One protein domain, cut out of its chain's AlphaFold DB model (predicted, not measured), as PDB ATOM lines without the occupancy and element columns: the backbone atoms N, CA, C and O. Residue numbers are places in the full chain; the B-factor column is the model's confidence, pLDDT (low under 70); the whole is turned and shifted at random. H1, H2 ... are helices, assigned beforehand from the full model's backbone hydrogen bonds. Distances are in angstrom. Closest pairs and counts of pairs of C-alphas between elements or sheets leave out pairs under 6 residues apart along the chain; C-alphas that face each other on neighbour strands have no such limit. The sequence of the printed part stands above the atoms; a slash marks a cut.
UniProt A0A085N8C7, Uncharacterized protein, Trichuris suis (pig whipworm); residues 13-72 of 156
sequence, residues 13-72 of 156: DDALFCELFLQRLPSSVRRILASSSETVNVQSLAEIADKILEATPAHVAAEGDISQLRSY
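What this domain is: This is residues 13 to 72 of the 156 residues of an uncharacterized protein of Trichuris suis (pig whipworm) (UniProt A0A085N8C7). The longest helix, H3, and H1 run the same way and make a narrow V, touching through the first residues of H3, and the short helix H2 packs on both of them. From the far end of H3 the chain, residues 56 to 65, arches across the open end of the V to a short last helix, H4, of which residues 67 to 72 stand free and stick out. The printed part has 60 residues with four named helices, in the order H1, H2, H3, H4, and no named strand; the class is all helix. The whole is only just compact, close to loose, with a radius of gyration of the C-alphas of 12.2 A, and its outline is flat, with spans of 30 by 30 by 15 A.

How they stand to each other: H3, residues 42 to 55, touches H1, residues 13 to 24, with residues 42 to 46 of H3 alone. Their closest C-alphas are those of Cys 18 and Val 42, 5.2 A apart. The two run the same way at a shallow tilt of 21 degrees. H3 also touches H2, residues 27 to 33, opposite ways at a steep tilt of 53 degrees; the closest C-alphas, of Val 29 and Ala 49, are 6.5 A apart. H1 and H2 form a helical hairpin and only just touch, with 3 pairs of C-alphas within 8 A. H1 touches H2 with residues 22 to 23 of H1 alone, and the closest C-alphas are those of Leu 22 and Arg 30, 5.4 A apart. H1 and H2 run opposite ways at a shallow tilt of 33 degrees, only just short of steep. The helix packing is mostly aligned, but only just: 2 of these 3 pairs are at a shallow tilt. H4, residues 66 to 72, is apart from H1, H2 and H3. In H1 and H3 every O i to N i+4 pair is within hydrogen-bond range; in H2 2 of 3 are, and in H4 1 of 3, beside 3 of 4 O i to N i+3 pairs.

Where its parts are: H3 has 14 residues and is 19.8 A long from C-alpha 42 at (147.418, 189.504, 107.136) to C-alpha 55. H1 has 12 residues and is 16.2 A long, beginning with C-alpha 13 at (148.873, 181.332, 112.534). H2 has 7 residues and spans 9.8 A. H4 has 7 residues, spans 10.0 A and ends with C-alpha 72 at (136.648, 170.135, 95.320).

The domain as a whole: The two C-alphas farthest apart, those of Asp 13 and His 59, are 33.7 A apart. The printed part has no cut. The link from H1 to H2 is tight; those from H2 to H3 and from H3 to H4 are short, with 8 and 10 residues. The mean pLDDT of the printed part is 73.4, and residue 13 and residues 56 to 72 are under 70.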
ATOM      1  N   ASP A  13     150.112 180.693 112.938       69.06
ATOM      2  CA  ASP A  13     148.873 181.332 112.534       69.06
ATOM      3  C   ASP A  13     149.062 182.315 111.388       69.06
ATOM      4  O   ASP A  13     148.249 182.306 110.477       69.06
ATOM      5  N   ASP A  14     150.109 183.139 111.378       76.38
ATOM      6  CA  ASP A  14     150.178 184.252 110.423       76.38
ATOM      7  C   ASP A  14     150.289 183.777 108.971       76.38
ATOM      8  O   ASP A  14     149.553 184.257 108.107       76.38
ATOM      9  N   ALA A  15     151.133 182.777 108.701       79.75
ATOM     10  CA  ALA A  15     151.255 182.189 107.368       79.75
ATOM     11  C   ALA A  15     149.959 181.473 106.949       79.75
ATOM     12  O   ALA A  15     149.462 181.679 105.841       79.75
ATOM     13  N   LEU A  16     149.360 180.700 107.861       81.44
ATOM     14  CA  LEU A  16     148.098 180.005 107.612       81.44
ATOM     15  C   LEU A  16     146.938 180.987 107.384       81.44
ATOM     16  O   LEU A  16     146.108 180.785 106.498       81.44
ATOM     17  N   PHE A  17     146.867 182.069 108.157       80.56
ATOM     18  CA  PHE A  17     145.864 183.114 107.994       80.56
ATOM     19  C   PHE A  17     146.079 183.891 106.699       80.56
ATOM     20  O   PHE A  17     145.087 184.200 106.040       80.56
ATOM     21  N   CYS A  18     147.325 184.150 106.292       83.25
ATOM     22  CA  CYS A  18     147.633 184.729 104.983       83.25
ATOM     23  C   CYS A  18     147.133 183.818 103.853       83.25
ATOM     24  O   CYS A  18     146.441 184.288 102.948       83.25
ATOM     25  N   GLU A  19     147.400 182.514 103.926       84.75
ATOM     26  CA  GLU A  19     146.920 181.541 102.938       84.75
ATOM     27  C   GLU A  19     145.387 181.473 102.889       84.75
ATOM     28  O   GLU A  19     144.795 181.554 101.808       84.75
ATOM     29  N   LEU A  20     144.724 181.393 104.046       85.12
ATOM     30  CA  LEU A  20     143.261 181.383 104.142       85.12
ATOM     31  C   LEU A  20     142.641 182.692 103.638       85.12
ATOM     32  O   LEU A  20     141.591 182.676 102.991       85.12
ATOM     33  N   PHE A  21     143.281 183.826 103.916       84.44
ATOM     34  CA  PHE A  21     142.856 185.132 103.430       84.44
ATOM     35  C   PHE A  21     142.949 185.197 101.900       84.44
ATOM     36  O   PHE A  21     141.956 185.490 101.230       84.44
ATOM     37  N   LEU A  22     144.091 184.803 101.331       84.69
ATOM     38  CA  LEU A  22     144.296 184.729  99.884       84.69
ATOM     39  C   LEU A  22     143.307 183.781  99.196       84.69
ATOM     40  O   LEU A  22     142.773 184.118  98.135       84.69
ATOM     41  N   GLN A  23     143.017 182.620  99.790       84.81
ATOM     42  CA  GLN A  23     142.037 181.662  99.263       84.81
ATOM     43  C   GLN A  23     140.620 182.243  99.171       84.81
ATOM     44  O   GLN A  23     139.858 181.852  98.284       84.81
ATOM     45  N   ARG A  24     140.262 183.188 100.048       78.50
ATOM     46  CA  ARG A  24     138.943 183.838 100.046       78.50
ATOM     47  C   ARG A  24     138.828 184.995  99.055       78.50
ATOM     48  O   ARG A  24     137.706 185.358  98.707       78.50
ATOM     49  N   LEU A  25     139.944 185.547  98.582       83.06
ATOM     50  CA  LEU A  25     139.943 186.625  97.596       83.06
ATOM     51  C   LEU A  25     139.674 186.116  96.169       83.06
ATOM     52  O   LEU A  25     140.053 184.983  95.834       83.06
ATOM     53  N   PRO A  26     139.082 186.958  95.295       82.25
ATOM     54  CA  PRO A  26     138.975 186.677  93.865       82.25
ATOM     55  C   PRO A  26     140.347 186.420  93.233       82.25
ATOM     56  O   PRO A  26     141.338 187.053  93.605       82.25
ATOM     57  N   SER A  27     140.409 185.532  92.235       82.00
ATOM     58  CA  SER A  27     141.664 185.101  91.595       82.00
ATOM     59  C   SER A  27     142.531 186.261  91.094       82.00
ATOM     60  O   SER A  27     143.755 186.186  91.179       82.00
ATOM     61  N   SER A  28     141.911 187.340  90.607       82.38
ATOM     62  CA  SER A  28     142.607 188.544  90.135       82.38
ATOM     63  C   SER A  28     143.376 189.247  91.253       82.38
ATOM     64  O   SER A  28     144.540 189.583  91.068       82.38
ATOM     65  N   VAL A  29     142.764 189.398  92.430       82.94
ATOM     66  CA  VAL A  29     143.394 190.026  93.602       82.94
ATOM     67  C   VAL A  29     144.398 189.068  94.241       82.94
ATOM     68  O   VAL A  29     145.524 189.456  94.541       82.94
ATOM     69  N   ARG A  30     144.046 187.780  94.357       87.50
ATOM     70  CA  ARG A  30     144.931 186.738  94.897       87.50
ATOM     71  C   ARG A  30     146.257 186.663  94.149       87.50
ATOM     72  O   ARG A  30     147.297 186.573  94.784       87.50
ATOM     73  N   ARG A  31     146.233 186.709  92.812       81.62
ATOM     74  CA  ARG A  31     147.448 186.625  91.987       81.62
ATOM     75  C   ARG A  31     148.406 187.789  92.246       81.62
ATOM     76  O   ARG A  31     149.610 187.583  92.228       81.62
ATOM     77  N   ILE A  32     147.866 188.981  92.492       86.12
ATOM     78  CA  ILE A  32     148.650 190.187  92.783       86.12
ATOM     79  C   ILE A  32     149.248 190.104  94.192       86.12
ATOM     80  O   ILE A  32     150.392 190.489  94.407       86.12
ATOM     81  N   LEU A  33     148.484 189.567  95.143       85.88
ATOM     82  CA  LEU A  33     148.868 189.522  96.551       85.88
ATOM     83  C   LEU A  33     149.695 188.290  96.948       85.88
ATOM     84  O   LEU A  33     150.371 188.320  97.975       85.88
ATOM     85  N   ALA A  34     149.686 187.225  96.142       83.25
ATOM     86  CA  ALA A  34     150.421 185.986  96.408       83.25
ATOM     87  C   ALA A  34     151.945 186.181  96.462       83.25
ATOM     88  O   ALA A  34     152.628 185.459  97.175       83.25
ATOM     89  N   SER A  35     152.492 187.165  95.742       82.31
ATOM     90  CA  SER A  35     153.922 187.497  95.821       82.31
ATOM     91  C   SER A  35     154.286 188.311  97.064       82.31
ATOM     92  O   SER A  35     155.447 188.343  97.456       82.31
ATOM     93  N   SER A  36     153.315 188.995  97.674       79.19
ATOM     94  CA  SER A  36     153.519 189.811  98.877       79.19
ATOM     95  C   SER A  36     153.166 189.083 100.176       79.19
ATOM     96  O   SER A  36     153.482 189.578 101.250       79.19
ATOM     97  N   SER A  37     152.524 187.914 100.120       74.50
ATOM     98  CA  SER A  37     152.037 187.220 101.323       74.50
ATOM     99  C   SER A  37     153.124 186.592 102.192       74.50
ATOM    100  O   SER A  37     152.858 186.290 103.347       74.50
ATOM    101  N   GLU A  38     154.330 186.389 101.659       76.31
ATOM    102  CA  GLU A  38     155.475 185.880 102.431       76.31
ATOM    103  C   GLU A  38     156.141 186.982 103.274       76.31
ATOM    104  O   GLU A  38     156.788 186.704 104.279       76.31
ATOM    105  N   THR A  39     155.964 188.249 102.884       75.12
ATOM    106  CA  THR A  39     156.660 189.397 103.487       75.12
ATOM    107  C   THR A  39     155.738 190.332 104.264       75.12
ATOM    108  O   THR A  39     156.220 191.165 105.031       75.12
ATOM    109  N   VAL A  40     154.421 190.209 104.080       78.50
ATOM    110  CA  VAL A  40     153.417 191.137 104.605       78.50
ATOM    111  C   VAL A  40     152.444 190.395 105.521       78.50
ATOM    112  O   VAL A  40     151.995 189.294 105.212       78.50
ATOM    113  N   ASN A  41     152.105 191.011 106.656       82.06
ATOM    114  CA  ASN A  41     151.128 190.457 107.591       82.06
ATOM    115  C   ASN A  41     149.705 190.444 106.989       82.06
ATOM    116  O   ASN A  41     149.390 191.166 106.041       82.06
ATOM    117  N   VAL A  42     148.814 189.652 107.588       82.19
ATOM    118  CA  VAL A  42     147.418 189.504 107.136       82.19
ATOM    119  C   VAL A  42     146.676 190.845 107.093       82.19
ATOM    120  O   VAL A  42     145.871 191.078 106.195       82.19
ATOM    121  N   GLN A  43     146.952 191.739 108.046       81.94
ATOM    122  CA  GLN A  43     146.264 193.024 108.172       81.94
ATOM    123  C   GLN A  43     146.572 193.955 106.991       81.94
ATOM    124  O   GLN A  43     145.666 194.490 106.361       81.94
ATOM    125  N   SER A  44     147.847 194.099 106.643       83.06
ATOM    126  CA  SER A  44     148.289 194.885 105.496       83.06
ATOM    127  C   SER A  44     147.899 194.216 104.178       83.06
ATOM    128  O   SER A  44     147.543 194.907 103.228       83.06
ATOM    129  N   LEU A  45     147.879 192.881 104.119       84.25
ATOM    130  CA  LEU A  45     147.354 192.151 102.964       84.25
ATOM    131  C   LEU A  45     145.867 192.464 102.731       84.25
ATOM    132  O   LEU A  45     145.451 192.616 101.582       84.25
ATOM    133  N   ALA A  46     145.090 192.612 103.808       83.94
ATOM    134  CA  ALA A  46     143.690 193.016 103.752       83.94
ATOM    135  C   ALA A  46     143.511 194.454 103.271       83.94
ATOM    136  O   ALA A  46     142.732 194.690 102.354       83.94
ATOM    137  N   GLU A  47     144.303 195.391 103.787       86.75
ATOM    138  CA  GLU A  47     144.265 196.783 103.330       86.75
ATOM    139  C   GLU A  47     144.596 196.917 101.837       86.75
ATOM    140  O   GLU A  47     143.952 197.681 101.117       86.75
ATOM    141  N   ILE A  48     145.589 196.170 101.341       87.12
ATOM    142  CA  ILE A  48     145.936 196.185  99.915       87.12
ATOM    143  C   ILE A  48     144.822 195.517  99.096       87.12
ATOM    144  O   ILE A  48     144.469 196.022  98.030       87.12
ATOM    145  N   ALA A  49     144.237 194.417  99.583       85.44
ATOM    146  CA  ALA A  49     143.109 193.763  98.923       85.44
ATOM    147  C   ALA A  49     141.907 194.703  98.780       85.44
ATOM    148  O   ALA A  49     141.363 194.814  97.682       85.44
ATOM    149  N   ASP A  50     141.545 195.414  99.848       84.06
ATOM    150  CA  ASP A  50     140.438 196.370  99.852       84.06
ATOM    151  C   ASP A  50     140.692 197.508  98.856       84.06
ATOM    152  O   ASP A  50     139.819 197.827  98.053       84.06
ATOM    153  N   LYS A  51     141.921 198.037  98.797       85.19
ATOM    154  CA  LYS A  51     142.309 199.060  97.810       85.19
ATOM    155  C   LYS A  51     142.243 198.560  96.369       85.19
ATOM    156  O   LYS A  51     141.835 199.306  95.484       85.19
ATOM    157  N   ILE A  52     142.654 197.317  96.110       83.88
ATOM    158  CA  ILE A  52     142.561 196.722  94.768       83.88
ATOM    159  C   ILE A  52     141.093 196.545  94.379       83.88
ATOM    160  O   ILE A  52     140.728 196.848  93.244       83.88
ATOM    161  N   LEU A  53     140.258 196.075  95.308       81.88
ATOM    162  CA  LEU A  53     138.821 195.898  95.099       81.88
ATOM    163  C   LEU A  53     138.101 197.235  94.886       81.88
ATOM    164  O   LEU A  53     137.192 197.303  94.067       81.88
ATOM    165  N   GLU A  54     138.529 198.300  95.562       82.06
ATOM    166  CA  GLU A  54     138.008 199.658  95.375       82.06
ATOM    167  C   GLU A  54     138.453 200.265  94.034       82.06
ATOM    168  O   GLU A  54     137.660 200.891  93.332       82.06
ATOM    169  N   ALA A  55     139.707 200.034  93.635       75.44
ATOM    170  CA  ALA A  55     140.269 200.536  92.380       75.44
ATOM    171  C   ALA A  55     139.808 199.755  91.137       75.44
ATOM    172  O   ALA A  55     140.011 200.221  90.014       75.44
ATOM    173  N   THR A  56     139.207 198.572  91.306       66.44
ATOM    174  CA  THR A  56     138.628 197.807  90.196       66.44
ATOM    175  C   THR A  56     137.126 198.087  90.091       66.44
ATOM    176  O   THR A  56     136.340 197.485  90.822       66.44
ATOM    177  N   PRO A  57     136.672 198.961  89.164       56.62
ATOM    178  CA  PRO A  57     135.247 199.086  88.883       56.62
ATOM    179  C   PRO A  57     134.716 197.716  88.453       56.62
ATOM    180  O   PRO A  57     135.393 196.996  87.721       56.62
ATOM    181  N   ALA A  58     133.530 197.361  88.950       55.91
ATOM    182  CA  ALA A  58     132.890 196.042  88.979       55.91
ATOM    183  C   ALA A  58     132.655 195.335  87.617       55.91
ATOM    184  O   ALA A  58     131.561 194.859  87.335       55.91
ATOM    185  N   HIS A  59     133.679 195.209  86.774       50.25
ATOM    186  CA  HIS A  59     133.661 194.481  85.504       50.25
ATOM    187  C   HIS A  59     134.521 193.200  85.549       50.25
ATOM    188  O   HIS A  59     134.819 192.588  84.528       50.25
ATOM    189  N   VAL A  60     134.912 192.751  86.746       51.09
ATOM    190  CA  VAL A  60     135.479 191.404  86.967       51.09
ATOM    191  C   VAL A  60     134.620 190.623  87.970       51.09
ATOM    192  O   VAL A  60     135.100 189.791  88.733       51.09
ATOM    193  N   ALA A  61     133.315 190.894  87.958       48.38
ATOM    194  CA  ALA A  61     132.279 190.018  88.494       48.38
ATOM    195  C   ALA A  61     131.721 189.144  87.352       48.38
ATOM    196  O   ALA A  61     130.546 189.196  87.024       48.38
ATOM    197  N   ALA A  62     132.598 188.391  86.694       45.84
ATOM    198  CA  ALA A  62     132.240 187.276  85.821       45.84
ATOM    199  C   ALA A  62     133.304 186.207  86.102       45.84
ATOM    200  O   ALA A  62     134.461 186.345  85.724       45.84
ATOM    201  N   GLU A  63     133.075 185.313  87.059       56.72
ATOM    202  CA  GLU A  63     132.253 184.120  86.850       56.72
ATOM    203  C   GLU A  63     132.810 183.289  85.685       56.72
ATOM    204  O   GLU A  63     132.316 183.287  84.566       56.72
ATOM    205  N   GLY A  64     133.909 182.603  85.986       49.41
ATOM    206  CA  GLY A  64     134.433 181.478  85.228       49.41
ATOM    207  C   GLY A  64     135.091 180.538  86.233       49.41
ATOM    208  O   GLY A  64     136.142 180.858  86.778       49.41
ATOM    209  N   ASP A  65     134.415 179.432  86.538       49.31
ATOM    210  CA  ASP A  65     134.929 178.250  87.254       49.31
ATOM    211  C   ASP A  65     135.028 178.248  88.794       49.31
ATOM    212  O   ASP A  65     135.763 177.452  89.380       49.31
ATOM    213  N   ILE A  66     134.184 179.002  89.508       54.50
ATOM    214  CA  ILE A  66     133.962 178.738  90.953       54.50
ATOM    215  C   ILE A  66     133.095 177.477  91.161       54.50
ATOM    216  O   ILE A  66     133.199 176.810  92.192       54.50
ATOM    217  N   SER A  67     132.288 177.086  90.171       50.25
ATOM    218  CA  SER A  67     131.442 175.884  90.231       50.25
ATOM    219  C   SER A  67     132.248 174.578  90.185       50.25
ATOM    220  O   SER A  67     131.896 173.631  90.885       50.25
ATOM    221  N   GLN A  68     133.369 174.534  89.453       48.50
ATOM    222  CA  GLN A  68     134.261 173.365  89.444       48.50
ATOM    223  C   GLN A  68     135.107 173.264  90.722       48.50
ATOM    224  O   GLN A  68     135.315 172.168  91.236       48.50
ATOM    225  N   LEU A  69     135.522 174.391  91.307       48.00
ATOM    226  CA  LEU A  69     136.334 174.399  92.532       48.00
ATOM    227  C   LEU A  69     135.498 174.244  93.818       48.00
ATOM    228  O   LEU A  69     135.969 173.655  94.792       48.00
ATOM    229  N   ARG A  70     134.218 174.649  93.813       51.91
ATOM    230  CA  ARG A  70     133.254 174.300  94.878       51.91
ATOM    231  C   ARG A  70     132.985 172.798  94.971       51.91
ATOM    232  O   ARG A  70     132.705 172.323  96.067       51.91
ATOM    233  N   SER A  71     133.129 172.050  93.875       47.19
ATOM    234  CA  SER A  71     133.082 170.583  93.907       47.19
ATOM    235  C   SER A  71     134.278 169.966  94.641       47.19
ATOM    236  O   SER A  71     134.158 168.846  95.127       47.19
ATOM    237  N   TYR A  72     135.416 170.665  94.725       49.25
ATOM    238  CA  TYR A  72     136.648 170.135  95.320       49.25
ATOM    239  C   TYR A  72     136.877 170.599  96.770       49.25
ATOM    240  O   TYR A  72     137.505 169.891  97.548       49.25
TER     241      TYR A  72